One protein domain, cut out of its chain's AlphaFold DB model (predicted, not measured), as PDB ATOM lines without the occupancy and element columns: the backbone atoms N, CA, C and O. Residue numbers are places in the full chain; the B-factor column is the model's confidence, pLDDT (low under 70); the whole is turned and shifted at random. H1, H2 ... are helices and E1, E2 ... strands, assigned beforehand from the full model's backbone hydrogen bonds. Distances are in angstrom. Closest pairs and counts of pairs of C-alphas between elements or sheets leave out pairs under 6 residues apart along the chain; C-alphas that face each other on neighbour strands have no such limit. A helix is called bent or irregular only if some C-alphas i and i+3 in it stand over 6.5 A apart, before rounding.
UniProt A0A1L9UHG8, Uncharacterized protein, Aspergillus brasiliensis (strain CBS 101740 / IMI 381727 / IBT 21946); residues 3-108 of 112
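Overview. This is residues 3 to 108 of the 112 residues of an uncharacterized protein of Aspergillus brasiliensis (strain CBS 101740 / IMI 381727 / IBT 21946) (UniProt A0A1L9UHG8). One strongly twisted sheet of six strands curls round the helix H3 on one face, while H2 packs on the other face, over E3, and the very short H1 sits by E4 on the same face as H2. A long loop without named elements, residues 31 to 55, links E3 to E4. The printed part has 106 residues, with three named helices and six named strands in the order E1 H1 E2 E3 E4 E5 H2 E6 H3; the class is mixed, helices and strands. The sheet is mixed, in the order E1 E4 E5 E2 E3 E6, with E5 and E2 parallel. The whole is compact and rounded, with a radius of gyration of the C-alphas of 12.6 A and spans of 32 by 31 by 23 A.

Arrangement. E5, residues 68 to 73, and E2, residues 17 to 22, are parallel neighbours at 25 degrees, with N 19 and O 69 2.8 A apart. E2 forms a hairpin with E3, residues 25 to 30, where N 20 and O 27 are 2.8 A apart. E5 forms a hairpin with E4, residues 56 to 62, where N 58 and O 70 are 2.9 A apart. The edge strands are antiparallel to their neighbours: E1, residues 3 to 5, to E4, with N 4 and O 60 2.8 A apart, and E6, residues 90 to 92, to E3, with N 28 and O 91 2.8 A apart. H3, residues 95 to 106, is on one face; its closest C-alphas to E1 are those of Ile 104 and Phe 3, 6.7 A apart. H2, residues 78 to 85, is on the opposite face, which gives three layers, helices on both faces of a sheet. H2 lies over E3 at a height over the sheet of 9.4 A and runs along the strands, at 14 degrees to E3 on the local plane. H1, residues 6 to 9, is on the same face as H2 at a height of 6.3 A, over none of the strands, but only just: 2 of its 4 C-alphas fall on E4. E1, H1, E2 and E5, H2, E6 are split strand-helix-strand units, each two strands of one sheet with a helix between them along the chain and other strands between them in the sheet, E4 and E5 in the first and E2 and E3 in the second; each has a right-handed crossover. Every O i to N i+4 pair is within hydrogen-bond range in H2 and 6 of 8 are in H3, while H1 is too short for such a pair.

Along the chain. E1 begins at C-alpha 3, (49.555, 15.438, -109.446). E4 is 18.3 A long, E3 16.6 A, E5 16.5 A and E2 16.0 A. H2 is 10.3 A long. H3 is 14.8 A long and irregular, with C-alphas 100 and 103 7.3 A apart, and ends at C-alpha 106, (55.697, 12.324, -117.412).

Size, cuts and confidence. The C-alphas farthest apart, of Lys 46 and Trp 64, are 33.6 A apart. The printed part has no cut, and its one long link is E3 to E4, with 25 residues. Mean pLDDT of the printed part is 76.0, and it is under 70 at residues 8 to 15, 31 to 53 and 65.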
ATOM      1  N   PHE A   3      48.474  14.538-109.804       86.50
ATOM      2  CA  PHE A   3      49.555  15.438-109.446       86.50
ATOM      3  C   PHE A   3      48.996  16.740-108.863       86.50
ATOM      4  O   PHE A   3      48.026  17.286-109.396       86.50
ATOM      5  N   ILE A   4      49.600  17.211-107.778       85.00
ATOM      6  CA  ILE A   4      49.365  18.506-107.143       85.00
ATOM      7  C   ILE A   4      50.670  19.287-107.240       85.00
ATOM      8  O   ILE A   4      51.698  18.815-106.765       85.00
ATOM      9  N   ASP A   5      50.633  20.455-107.871       80.81
ATOM     10  CA  ASP A   5      51.814  21.284-108.113       80.81
ATOM     11  C   ASP A   5      52.429  21.864-106.829       80.81
ATOM     12  O   ASP A   5      51.788  21.931-105.778       80.81
ATOM     13  N   ALA A   6      53.694  22.279-106.922       74.31
ATOM     14  CA  ALA A   6      54.473  22.806-105.805       74.31
ATOM     15  C   ALA A   6      53.810  24.004-105.103       74.31
ATOM     16  O   ALA A   6      53.812  24.053-103.868       74.31
ATOM     17  N   ASP A   7      53.209  24.925-105.863       71.31
ATOM     18  CA  ASP A   7      52.546  26.121-105.328       71.31
ATOM     19  C   ASP A   7      51.318  25.741-104.488       71.31
ATOM     20  O   ASP A   7      51.101  26.274-103.395       71.31
ATOM     21  N   SER A   8      50.557  24.751-104.953       69.62
ATOM     22  CA  SER A   8      49.413  24.171-104.245       69.62
ATOM     23  C   SER A   8      49.826  23.247-103.091       69.62
ATOM     24  O   SER A   8      49.047  23.019-102.164       69.62
ATOM     25  N   ALA A   9      51.051  22.718-103.120       61.47
ATOM     26  CA  ALA A   9      51.560  21.714-102.189       61.47
ATOM     27  C   ALA A   9      52.273  22.271-100.950       61.47
ATOM     28  O   ALA A   9      52.677  21.495-100.079       61.47
ATOM     29  N   HIS A  10      52.443  23.588-100.843       54.56
ATOM     30  CA  HIS A  10      53.371  24.241 -99.911       54.56
ATOM     31  C   HIS A  10      53.142  23.937 -98.406       54.56
ATOM     32  O   HIS A  10      54.007  24.220 -97.570       54.56
ATOM     33  N   THR A  11      52.001  23.349 -98.033       53.59
ATOM     34  CA  THR A  11      51.637  22.993 -96.647       53.59
ATOM     35  C   THR A  11      51.562  21.487 -96.371       53.59
ATOM     36  O   THR A  11      51.161  21.097 -95.275       53.59
ATOM     37  N   SER A  12      51.894  20.636 -97.342       61.28
ATOM     38  CA  SER A  12      51.831  19.175 -97.184       61.28
ATOM     39  C   SER A  12      53.069  18.620 -96.459       61.28
ATOM     40  O   SER A  12      54.183  19.142 -96.577       61.28
ATOM     41  N   ASN A  13      52.862  17.581 -95.643       61.16
ATOM     42  CA  ASN A  13      53.947  16.859 -94.979       61.16
ATOM     43  C   ASN A  13      54.615  15.929 -95.984       61.16
ATOM     44  O   ASN A  13      53.918  15.186 -96.666       61.16
ATOM     45  N   LEU A  14      55.944  15.879 -95.986       64.94
ATOM     46  CA  LEU A  14      56.655  14.836 -96.705       64.94
ATOM     47  C   LEU A  14      56.369  13.512 -96.028       64.94
ATOM     48  O   LEU A  14      56.682  13.318 -94.849       64.94
ATOM     49  N   GLY A  15      55.822  12.581 -96.802       64.62
ATOM     50  CA  GLY A  15      55.874  11.170 -96.456       64.62
ATOM     51  C   GLY A  15      57.317  10.711 -96.215       64.62
ATOM     52  O   GLY A  15      58.277  11.459 -96.386       64.62
ATOM     53  N   LYS A  16      57.485   9.449 -95.816       72.25
ATOM     54  CA  LYS A  16      58.800   8.808 -95.615       72.25
ATOM     55  C   LYS A  16      59.554   8.537 -96.930       72.25
ATOM     56  O   LYS A  16      60.751   8.259 -96.916       72.25
ATOM     57  N   TRP A  17      58.848   8.598 -98.052       80.44
ATOM     58  CA  TRP A  17      59.380   8.301 -99.373       80.44
ATOM     59  C   TRP A  17      59.067   9.453-100.322       80.44
ATOM     60  O   TRP A  17      57.946   9.964-100.332       80.44
ATOM     61  N   GLY A  18      60.056   9.841-101.119       85.75
ATOM     62  CA  GLY A  18      59.905  10.786-102.217       85.75
ATOM     63  C   GLY A  18      60.308  10.153-103.542       85.75
ATOM     64  O   GLY A  18      60.991   9.129-103.581       85.75
ATOM     65  N   ILE A  19      59.889  10.788-104.627       90.31
ATOM     66  CA  ILE A  19      60.225  10.428-105.998       90.31
ATOM     67  C   ILE A  19      61.186  11.477-106.530       90.31
ATOM     68  O   ILE A  19      60.922  12.673-106.433       90.31
ATOM     69  N   ILE A  20      62.286  11.044-107.127       89.88
ATOM     70  CA  ILE A  20      63.168  11.915-107.891       89.88
ATOM     71  C   ILE A  20      63.304  11.375-109.304       89.88
ATOM     72  O   ILE A  20      63.615  10.205-109.511       89.88
ATOM     73  N   ARG A  21      63.093  12.247-110.283       91.00
ATOM     74  CA  ARG A  21      63.408  11.966-111.673       91.00
ATOM     75  C   ARG A  21      64.761  12.571-112.014       91.00
ATOM     76  O   ARG A  21      64.944  13.785-111.931       91.00
ATOM     77  N   LEU A  22      65.693  11.716-112.410       89.44
ATOM     78  CA  LEU A  22      67.017  12.111-112.879       89.44
ATOM     79  C   LEU A  22      67.041  11.934-114.393       89.44
ATOM     80  O   LEU A  22      67.020  10.806-114.891       89.44
ATOM     81  N   LYS A  23      67.051  13.044-115.137       84.62
ATOM     82  CA  LYS A  23      66.893  13.071-116.602       84.62
ATOM     83  C   LYS A  23      65.592  12.393-117.072       84.62
ATOM     84  O   LYS A  23      64.559  13.040-117.228       84.62
ATOM     85  N   VAL A  24      65.615  11.082-117.310       85.12
ATOM     86  CA  VAL A  24      64.483  10.296-117.844       85.12
ATOM     87  C   VAL A  24      64.098   9.104-116.974       85.12
ATOM     88  O   VAL A  24      63.132   8.426-117.295       85.12
ATOM     89  N   GLU A  25      64.823   8.859-115.887       92.12
ATOM     90  CA  GLU A  25      64.610   7.700-115.021       92.12
ATOM     91  C   GLU A  25      64.045   8.146-113.676       92.12
ATOM     92  O   GLU A  25      64.463   9.178-113.134       92.12
ATOM     93  N   ASN A  26      63.109   7.365-113.139       94.06
ATOM     94  CA  ASN A  26      62.485   7.640-111.856       94.06
ATOM     95  C   ASN A  26      63.090   6.765-110.762       94.06
ATOM     96  O   ASN A  26      63.399   5.585-110.941       94.06
ATOM     97  N   TYR A  27      63.254   7.379-109.601       93.19
ATOM     98  CA  TYR A  27      63.856   6.762-108.439       93.19
ATOM     99  C   TYR A  27      63.027   7.090-107.218       93.19
ATOM    100  O   TYR A  27      62.541   8.211-107.041       93.19
ATOM    101  N   TRP A  28      62.939   6.123-106.326       92.12
ATOM    102  CA  TRP A  28      62.547   6.387-104.963       92.12
ATOM    103  C   TRP A  28      63.746   6.857-104.163       92.12
ATOM    104  O   TRP A  28      64.868   6.387-104.362       92.12
ATOM    105  N   PHE A  29      63.498   7.722-103.192       87.50
ATOM    106  CA  PHE A  29      64.483   8.045-102.179       87.50
ATOM    107  C   PHE A  29      63.835   8.215-100.809       87.50
ATOM    108  O   PHE A  29      62.645   8.522-100.679       87.50
ATOM    109  N   LEU A  30      64.630   7.984 -99.769       80.69
ATOM    110  CA  LEU A  30      64.182   8.141 -98.394       80.69
ATOM    111  C   LEU A  30      64.174   9.628 -98.022       80.69
ATOM    112  O   LEU A  30      65.207  10.299 -98.056       80.69
ATOM    113  N   THR A  31      63.012  10.122 -97.616       69.94
ATOM    114  CA  THR A  31      62.837  11.452 -97.030       69.94
ATOM    115  C   THR A  31      62.796  11.314 -95.506       69.94
ATOM    116  O   THR A  31      62.217  10.376 -94.961       69.94
ATOM    117  N   ASP A  32      63.382  12.265 -94.771       65.06
ATOM    118  CA  ASP A  32      63.385  12.237 -93.295       65.06
ATOM    119  C   ASP A  32      62.002  12.582 -92.669       65.06
ATOM    120  O   ASP A  32      61.922  12.887 -91.481       65.06
ATOM    121  N   GLY A  33      60.906  12.540 -93.445       55.22
ATOM    122  CA  GLY A  33      59.528  12.718 -92.958       55.22
ATOM    123  C   GLY A  33      59.199  14.112 -92.400       55.22
ATOM    124  O   GLY A  33      58.466  14.225 -91.420       55.22
ATOM    125  N   GLN A  34      59.793  15.166 -92.968       57.72
ATOM    126  CA  GLN A  34      59.636  16.568 -92.534       57.72
ATOM    127  C   GLN A  34      58.564  17.311 -93.363       57.72
ATOM    128  O   GLN A  34      57.931  16.725 -94.227       57.72
ATOM    129  N   LEU A  35      58.313  18.602 -93.123       51.94
ATOM    130  CA  LEU A  35      57.425  19.407 -93.987       51.94
ATOM    131  C   LEU A  35      57.987  19.509 -95.418       51.94
ATOM    132  O   LEU A  35      59.204  19.525 -95.572       51.94
ATOM    133  N   ALA A  36      57.150  19.655 -96.456       52.25
ATOM    134  CA  ALA A  36      57.633  19.860 -97.835       52.25
ATOM    135  C   ALA A  36      58.471  21.138 -97.986       52.25
ATOM    136  O   ALA A  36      59.472  21.156 -98.696       52.25
ATOM    137  N   SER A  37      58.130  22.172 -97.215       46.28
ATOM    138  CA  SER A  37      58.932  23.390 -97.042       46.28
ATOM    139  C   SER A  37      60.240  23.174 -96.264       46.28
ATOM    140  O   SER A  37      61.090  24.060 -96.224       46.28
ATOM    141  N   GLY A  38      60.393  22.012 -95.633       46.34
ATOM    142  CA  GLY A  38      61.546  21.568 -94.858       46.34
ATOM    143  C   GLY A  38      62.182  20.302 -95.430       46.34
ATOM    144  O   GLY A  38      62.708  19.500 -94.656       46.34
ATOM    145  N   LEU A  39      62.129  20.098 -96.755       52.28
ATOM    146  CA  LEU A  39      62.890  19.028 -97.395       52.28
ATOM    147  C   LEU A  39      64.368  19.133 -96.999       52.28
ATOM    148  O   LEU A  39      64.960  20.209 -97.086       52.28
ATOM    149  N   PRO A  40      64.953  18.053 -96.466       51.69
ATOM    150  CA  PRO A  40      65.571  18.148 -95.156       51.69
ATOM    151  C   PRO A  40      67.083  17.994 -95.252       51.69
ATOM    152  O   PRO A  40      67.568  17.157 -96.005       51.69
ATOM    153  N   PHE A  41      67.791  18.786 -94.444       41.34
ATOM    154  CA  PHE A  41      69.118  18.637 -93.812       41.34
ATOM    155  C   PHE A  41      70.192  17.659 -94.372       41.34
ATOM    156  O   PHE A  41      71.375  17.970 -94.248       41.34
ATOM    157  N   ARG A  42      69.847  16.497 -94.950       46.84
ATOM    158  CA  ARG A  42      70.755  15.577 -95.670       46.84
ATOM    159  C   ARG A  42      71.080  16.029 -97.087       46.84
ATOM    160  O   ARG A  42      72.222  15.908 -97.521       46.84
ATOM    161  N   LEU A  43      70.094  16.560 -97.805       52.91
ATOM    162  CA  LEU A  43      70.333  17.268 -99.058       52.91
ATOM    163  C   LEU A  43      70.813  18.659 -98.643       52.91
ATOM    164  O   LEU A  43      70.022  19.589 -98.534       52.91
ATOM    165  N   ASP A  44      72.092  18.732 -98.262       43.16
ATOM    166  CA  ASP A  44      72.797  19.934 -97.809       43.16
ATOM    167  C   ASP A  44      72.319  21.170 -98.591       43.16
ATOM    168  O   ASP A  44      72.056  21.089 -99.790       43.16
ATOM    169  N   SER A  45      72.319  22.327 -97.931       41.31
ATOM    170  CA  SER A  45      72.163  23.698 -98.454       41.31
ATOM    171  C   SER A  45      72.890  24.030 -99.781       41.31
ATOM    172  O   SER A  45      72.736  25.119-100.337       41.31
ATOM    173  N   LYS A  46      73.695  23.092-100.292       40.41
ATOM    174  CA  LYS A  46      74.391  23.073-101.579       40.41
ATOM    175  C   LYS A  46      73.538  22.574-102.750       40.41
ATOM    176  O   LYS A  46      73.870  22.895-103.884       40.41
ATOM    177  N   LEU A  47      72.456  21.834-102.508       48.47
ATOM    178  CA  LEU A  47      71.424  21.563-103.507       48.47
ATOM    179  C   LEU A  47      70.439  22.723-103.458       48.47
ATOM    180  O   LEU A  47      69.470  22.705-102.704       48.47
ATOM    181  N   ARG A  48      70.753  23.803-104.180       48.28
ATOM    182  CA  ARG A  48      69.867  24.969-104.211       48.28
ATOM    183  C   ARG A  48      68.475  24.525-104.648       48.28
ATOM    184  O   ARG A  48      68.349  23.702-105.541       48.28
ATOM    185  N   TYR A  49      67.476  25.070-103.976       51.78
ATOM    186  CA  TYR A  49      66.079  24.681-104.060       51.78
ATOM    187  C   TYR A  49      65.293  25.835-104.697       51.78
ATOM    188  O   TYR A  49      65.499  26.987-104.306       51.78
ATOM    189  N   GLY A  50      64.445  25.547-105.686       49.75
ATOM    190  CA  GLY A  50      63.749  26.535-106.531       49.75
ATOM    191  C   GLY A  50      64.223  26.509-107.990       49.75
ATOM    192  O   GLY A  50      65.127  25.746-108.328       49.75
ATOM    193  N   ASP A  51      63.647  27.362-108.843       49.72
ATOM    194  CA  ASP A  51      63.720  27.387-110.328       49.72
ATOM    195  C   ASP A  51      65.132  27.468-110.959       49.72
ATOM    196  O   ASP A  51      65.284  27.643-112.168       49.72
ATOM    197  N   ARG A  52      66.193  27.443-110.144       49.72
ATOM    198  CA  ARG A  52      67.609  27.572-110.537       49.72
ATOM    199  C   ARG A  52      68.537  26.633-109.753       49.72
ATOM    200  O   ARG A  52      69.731  26.912-109.616       49.72
ATOM    201  N   GLY A  53      67.961  25.600-109.153       62.59
ATOM    202  CA  GLY A  53      68.624  24.597-108.334       62.59
ATOM    203  C   GLY A  53      69.103  23.367-109.099       62.59
ATOM    204  O   GLY A  53      68.618  23.093-110.188       62.59
ATOM    205  N   ASP A  54      70.003  22.586-108.493       73.88
ATOM    206  CA  ASP A  54      70.320  21.228-108.974       73.88
ATOM    207  C   ASP A  54      69.165  20.246-108.719       73.88
ATOM    208  O   ASP A  54      69.141  19.163-109.294       73.88
ATOM    209  N   LEU A  55      68.226  20.600-107.837       77.44
ATOM    210  CA  LEU A  55      67.036  19.820-107.532       77.44
ATOM    211  C   LEU A  55      65.827  20.755-107.501       77.44
ATOM    212  O   LEU A  55      65.799  21.715-106.727       77.44
ATOM    213  N   VAL A  56      64.826  20.469-108.326       80.38
ATOM    214  CA  VAL A  56      63.615  21.286-108.436       80.38
ATOM    215  C   VAL A  56      62.442  20.509-107.858       80.38
ATOM    216  O   VAL A  56      62.159  19.388-108.281       80.38
ATOM    217  N   TYR A  57      61.771  21.092-106.866       81.06
ATOM    218  CA  TYR A  57      60.534  20.536-106.335       81.06
ATOM    219  C   TYR A  57      59.385  20.823-107.292       81.06
ATOM    220  O   TYR A  57      59.148  21.976-107.638       81.06
ATOM    221  N   GLN A  58      58.668  19.779-107.691       82.56
ATOM    222  CA  GLN A  58      57.587  19.895-108.663       82.56
ATOM    223  C   GLN A  58      56.205  19.907-108.002       82.56
ATOM    224  O   GLN A  58      55.259  20.448-108.571       82.56
ATOM    225  N   GLY A  59      56.072  19.293-106.822       82.44
ATOM    226  CA  GLY A  59      54.784  19.021-106.188       82.44
ATOM    227  C   GLY A  59      54.713  17.598-105.641       82.44
ATOM    228  O   GLY A  59      55.742  16.999-105.329       82.44
ATOM    229  N   TYR A  60      53.519  17.025-105.534       85.00
ATOM    230  CA  TYR A  60      53.337  15.645-105.084       85.00
ATOM    231  C   TYR A  60      52.244  14.913-105.850       85.00
ATOM    232  O   TYR A  60      51.349  15.498-106.454       85.00
ATOM    233  N   ILE A  61      52.330  13.592-105.812       87.88
ATOM    234  CA  ILE A  61      51.315  12.686-106.309       87.88
ATOM    235  C   ILE A  61      50.411  12.316-105.136       87.88
ATOM    236  O   ILE A  61      50.832  11.612-104.219       87.88
ATOM    237  N   ASP A  62      49.172  12.797-105.186       85.31
ATOM    238  CA  ASP A  62      48.112  12.492-104.226       85.31
ATOM    239  C   ASP A  62      47.615  11.057-104.453       85.31
ATOM    240  O   ASP A  62      47.075  10.716-105.526       85.31
ATOM    241  N   THR A  63      47.829  10.207-103.449       79.19
ATOM    242  CA  THR A  63      47.332   8.829-103.414       79.19
ATOM    243  C   THR A  63      46.460   8.598-102.188       79.19
ATOM    244  O   THR A  63      46.525   9.308-101.193       79.19
ATOM    245  N   TRP A  64      45.648   7.542-102.233       72.75
ATOM    246  CA  TRP A  64      44.743   7.195-101.137       72.75
ATOM    247  C   TRP A  64      45.461   6.834 -99.824       72.75
ATOM    248  O   TRP A  64      44.835   6.876 -98.766       72.75
ATOM    249  N   SER A  65      46.740   6.447 -99.888       69.56
ATOM    250  CA  SER A  65      47.512   5.959 -98.742       69.56
ATOM    251  C   SER A  65      48.626   6.904 -98.299       69.56
ATOM    252  O   SER A  65      48.924   6.960 -97.106       69.56
ATOM    253  N   CYS A  66      49.284   7.598 -99.232       72.38
ATOM    254  CA  CYS A  66      50.411   8.482 -98.933       72.38
ATOM    255  C   CYS A  66      50.704   9.439-100.095       72.38
ATOM    256  O   CYS A  66      50.673   9.033-101.254       72.38
ATOM    257  N   ASP A  67      51.049  10.684 -99.782       80.88
ATOM    258  CA  ASP A  67      51.477  11.660-100.780       80.88
ATOM    259  C   ASP A  67      52.950  11.441-101.147       80.88
ATOM    260  O   ASP A  67      53.829  11.446-100.278       80.88
ATOM    261  N   TYR A  68      53.230  11.259-102.440       85.88
ATOM    262  CA  TYR A  68      54.592  11.059-102.941       85.88
ATOM    263  C   TYR A  68      55.125  12.327-103.589       85.88
ATOM    264  O   TYR A  68      54.720  12.709-104.685       85.88
ATOM    265  N   HIS A  69      56.059  12.982-102.914       84.88
ATOM    266  CA  HIS A  69      56.627  14.243-103.373       84.88
ATOM    267  C   HIS A  69      57.620  14.031-104.509       84.88
ATOM    268  O   HIS A  69      58.487  13.167-104.407       84.88
ATOM    269  N   LEU A  70      57.503  14.837-105.561       86.88
ATOM    270  CA  LEU A  70      58.270  14.718-106.792       86.88
ATOM    271  C   LEU A  70      59.337  15.810-106.900       86.88
ATOM    272  O   LEU A  70      59.049  17.007-106.807       86.88
ATOM    273  N   PHE A  71      60.553  15.370-107.202       86.06
ATOM    274  CA  PHE A  71      61.704  16.200-107.531       86.06
ATOM    275  C   PHE A  71      62.207  15.877-108.926       86.06
ATOM    276  O   PHE A  71      62.120  14.733-109.374       86.06
ATOM    277  N   THR A  72      62.796  16.860-109.592       86.75
ATOM    278  CA  THR A  72      63.505  16.654-110.856       86.75
ATOM    279  C   THR A  72      64.919  17.207-110.779       86.75
ATOM    280  O   THR A  72      65.198  18.170-110.058       86.75
ATOM    281  N   SER A  73      65.823  16.581-111.525       86.06
ATOM    282  CA  SER A  73      67.164  17.096-111.773       86.06
ATOM    283  C   SER A  73      67.668  16.659-113.143       86.06
ATOM    284  O   SER A  73      67.643  15.470-113.472       86.06
ATOM    285  N   ASP A  74      68.195  17.614-113.907       83.81
ATOM    286  CA  ASP A  74      68.878  17.348-115.180       83.81
ATOM    287  C   ASP A  74      70.401  17.298-115.034       83.81
ATOM    288  O   ASP A  74      71.107  16.793-115.913       83.81
ATOM    289  N   THR A  75      70.923  17.817-113.919       83.31
ATOM    290  CA  THR A  75      72.361  17.941-113.662       83.31
ATOM    291  C   THR A  75      72.907  16.797-112.820       83.31
ATOM    292  O   THR A  75      74.074  16.436-112.979       83.31
ATOM    293  N   LEU A  76      72.088  16.200-111.951       84.38
ATOM    294  CA  LEU A  76      72.519  15.152-111.032       84.38
ATOM    295  C   LEU A  76      72.396  13.763-111.654       84.38
ATOM    296  O   LEU A  76      71.405  13.417-112.298       84.38
ATOM    297  N   SER A  77      73.413  12.939-111.423       89.00
ATOM    298  CA  SER A  77      73.363  11.505-111.688       89.00
ATOM    299  C   SER A  77      72.872  10.724-110.466       89.00
ATOM    300  O   SER A  77      72.869  11.227-109.339       89.00
ATOM    301  N   PHE A  78      72.514   9.453-110.671       89.94
ATOM    302  CA  PHE A  78      72.217   8.534-109.571       89.94
ATOM    303  C   PHE A  78      73.368   8.470-108.559       89.94
ATOM    304  O   PHE A  78      73.130   8.526-107.359       89.94
ATOM    305  N   SER A  79      74.620   8.423-109.030       88.81
ATOM    306  CA  SER A  79      75.797   8.364-108.156       88.81
ATOM    307  C   SER A  79      75.970   9.640-107.326       88.81
ATOM    308  O   SER A  79      76.325   9.553-106.150       88.81
ATOM    309  N   ASP A  80      75.656  10.814-107.886       86.69
ATOM    310  CA  ASP A  80      75.660  12.073-107.126       86.69
ATOM    311  C   ASP A  80      74.608  12.049-106.017       86.69
ATOM    312  O   ASP A  80      74.869  12.484-104.895       86.69
ATOM    313  N   MET A  81      73.416  11.533-106.328       83.19
ATOM    314  CA  MET A  81      72.335  11.396-105.357       83.19
ATOM    315  C   MET A  81      72.665  10.364-104.281       83.19
ATOM    316  O   MET A  81      72.471  10.647-103.101       83.19
ATOM    317  N   GLU A  82      73.218   9.211-104.650       86.44
ATOM    318  CA  GLU A  82      73.649   8.179-103.708       86.44
ATOM    319  C   GLU A  82      74.767   8.691-102.790       86.44
ATOM    320  O   GLU A  82      74.716   8.488-101.578       86.44
ATOM    321  N   GLY A  83      75.742   9.428-103.332       81.62
ATOM    322  CA  GLY A  83      76.810  10.049-102.547       81.62
ATOM    323  C   GLY A  83      76.299  11.089-101.546       81.62
ATOM    324  O   GLY A  83      76.863  11.222-100.459       81.62
ATOM    325  N   LYS A  84      75.217  11.804-101.880       77.56
ATOM    326  CA  LYS A  84      74.599  12.824-101.014       77.56
ATOM    327  C   LYS A  84      73.654  12.228 -99.971       77.56
ATOM    328  O   LYS A  84      73.680  12.640 -98.816       77.56
ATOM    329  N   LEU A  85      72.819  11.267-100.364       76.69
ATOM    330  CA  LEU A  85      71.832  10.631 -99.487       76.69
ATOM    331  C   LEU A  85      72.437   9.515 -98.624       76.69
ATOM    332  O   LEU A  85      71.881   9.172 -97.578       76.69
ATOM    333  N   GLY A  86      73.568   8.954 -99.047       76.06
ATOM    334  CA  GLY A  86      74.136   7.716 -98.526       76.06
ATOM    335  C   GLY A  86      73.599   6.494 -99.272       76.06
ATOM    336  O   GLY A  86      72.428   6.444 -99.657       76.06
ATOM    337  N   SER A  87      74.459   5.489 -99.451       79.62
ATOM    338  CA  SER A  87      74.088   4.245-100.130       79.62
ATOM    339  C   SER A  87      72.903   3.556 -99.443       79.62
ATOM    340  O   SER A  87      72.809   3.529 -98.212       79.62
ATOM    341  N   GLY A  88      71.975   3.039-100.250       83.75
ATOM    342  CA  GLY A  88      70.724   2.427 -99.790       83.75
ATOM    343  C   GLY A  88      69.573   3.402 -99.514       83.75
ATOM    344  O   GLY A  88      68.485   2.951 -99.168       83.75
ATOM    345  N   ASN A  89      69.774   4.716 -99.688       84.50
ATOM    346  CA  ASN A  89      68.717   5.727 -99.519       84.50
ATOM    347  C   ASN A  89      68.121   6.233-100.844       84.50
ATOM    348  O   ASN A  89      67.300   7.150-100.822       84.50
ATOM    349  N   ILE A  90      68.510   5.637-101.972       89.00
ATOM    350  CA  ILE A  90      67.927   5.847-103.300       89.00
ATOM    351  C   ILE A  90      67.895   4.511-104.055       89.00
ATOM    352  O   ILE A  90      68.847   3.733-103.966       89.00
ATOM    353  N   TRP A  91      66.805   4.216-104.763       93.00
ATOM    354  CA  TRP A  91      66.662   3.006-105.581       93.00
ATOM    355  C   TRP A  91      65.813   3.282-106.825       93.00
ATOM    356  O   TRP A  91      64.905   4.114-106.774       93.00
ATOM    357  N   PRO A  92      66.120   2.623-107.955       94.50
ATOM    358  CA  PRO A  92      65.350   2.782-109.183       94.50
ATOM    359  C   PRO A  92      63.923   2.271-109.006       94.50
ATOM    360  O   PRO A  92      63.677   1.348-108.221       94.50
ATOM    361  N   PHE A  93      63.001   2.859-109.762       94.94
ATOM    362  CA  PHE A  93      61.675   2.286-109.937       94.94
ATOM    363  C   PHE A  93      61.770   0.906-110.602       94.94
ATOM    364  O   PHE A  93      62.601   0.646-111.472       94.94
ATOM    365  N   SER A  94      60.888   0.018-110.175       95.31
ATOM    366  CA  SER A  94      60.532  -1.222-110.852       95.31
ATOM    367  C   SER A  94      59.554  -0.957-111.997       95.31
ATOM    368  O   SER A  94      58.851   0.054-112.016       95.31
ATOM    369  N   ASP A  95      59.420  -1.925-112.905       95.12
ATOM    370  CA  ASP A  95      58.462  -1.851-114.018       95.12
ATOM    371  C   ASP A  95      57.016  -1.619-113.545       95.12
ATOM    372  O   ASP A  95      56.239  -0.937-114.211       95.12
ATOM    373  N   SER A  96      56.640  -2.164-112.380       93.94
ATOM    374  CA  SER A  96      55.316  -1.933-111.791       93.94
ATOM    375  C   SER A  96      55.118  -0.494-111.323       93.94
ATOM    376  O   SER A  96      54.027   0.048-111.478       93.94
ATOM    377  N   GLU A  97      56.159   0.129-110.777       93.81
ATOM    378  CA  GLU A  97      56.098   1.516-110.306       93.81
ATOM    379  C   GLU A  97      56.112   2.484-111.492       93.81
ATOM    380  O   GLU A  97      55.361   3.457-111.500       93.81
ATOM    381  N   GLU A  98      56.870   2.182-112.547       94.00
ATOM    382  CA  GLU A  98      56.794   2.934-113.803       94.00
ATOM    383  C   GLU A  98      55.397   2.861-114.431       94.00
ATOM    384  O   GLU A  98      54.849   3.883-114.847       94.00
ATOM    385  N   ALA A  99      54.770   1.681-114.444       92.75
ATOM    386  CA  ALA A  99      53.409   1.525-114.958       92.75
ATOM    387  C   ALA A  99      52.357   2.277-114.119       92.75
ATOM    388  O   ALA A  99      51.356   2.743-114.665       92.75
ATOM    389  N   GLU A 100      52.561   2.384-112.804       90.75
ATOM    390  CA  GLU A 100      51.617   3.033-111.890       90.75
ATOM    391  C   GLU A 100      51.783   4.562-111.849       90.75
ATOM    392  O   GLU A 100      50.793   5.296-111.927       90.75
ATOM    393  N   TYR A 101      53.022   5.051-111.748       89.81
ATOM    394  CA  TYR A 101      53.330   6.463-111.490       89.81
ATOM    395  C   TYR A 101      53.942   7.185-112.694       89.81
ATOM    396  O   TYR A 101      53.762   8.400-112.825       89.81
ATOM    397  N   GLY A 102      54.649   6.470-113.574       90.25
ATOM    398  CA  GLY A 102      55.469   7.052-114.642       90.25
ATOM    399  C   GLY A 102      54.677   7.963-115.576       90.25
ATOM    400  O   GLY A 102      55.130   9.050-115.926       90.25
ATOM    401  N   ASP A 103      53.437   7.590-115.888       90.19
ATOM    402  CA  ASP A 103      52.540   8.369-116.743       90.19
ATOM    403  C   ASP A 103      52.133   9.717-116.115       90.19
ATOM    404  O   ASP A 103      52.044  10.734-116.806       90.19
ATOM    405  N   ILE A 104      51.899   9.741-114.798       90.19
ATOM    406  CA  ILE A 104      51.532  10.951-114.041       90.19
ATOM    407  C   ILE A 104      52.740  11.866-113.909       90.19
ATOM    408  O   ILE A 104      52.617  13.077-114.088       90.19
ATOM    409  N   ILE A 105      53.900  11.269-113.633       89.69
ATOM    410  CA  ILE A 105      55.177  11.966-113.598       89.69
ATOM    411  C   ILE A 105      55.407  12.607-114.971       89.69
ATOM    412  O   ILE A 105      55.491  13.825-115.061       89.69
ATOM    413  N   TRP A 106      55.404  11.836-116.060       85.25
ATOM    414  CA  TRP A 106      55.697  12.324-117.412       85.25
ATOM    415  C   TRP A 106      54.749  13.423-117.906       85.25
ATOM    416  O   TRP A 106      55.181  14.348-118.592       85.25
ATOM    417  N   LYS A 107      53.461  13.342-117.560       83.06
ATOM    418  CA  LYS A 107      52.435  14.322-117.961       83.06
ATOM    419  C   LYS A 107      52.411  15.583-117.091       83.06
ATOM    420  O   LYS A 107      51.590  16.464-117.351       83.06
ATOM    421  N   ASN A 108      53.268  15.682-116.074       77.25
ATOM    422  CA  ASN A 108      53.389  16.878-115.252       77.25
ATOM    423  C   ASN A 108      53.786  18.091-116.133       77.25
ATOM    424  O   ASN A 108      54.839  18.047-116.769       77.25
TER     425      ASN A 108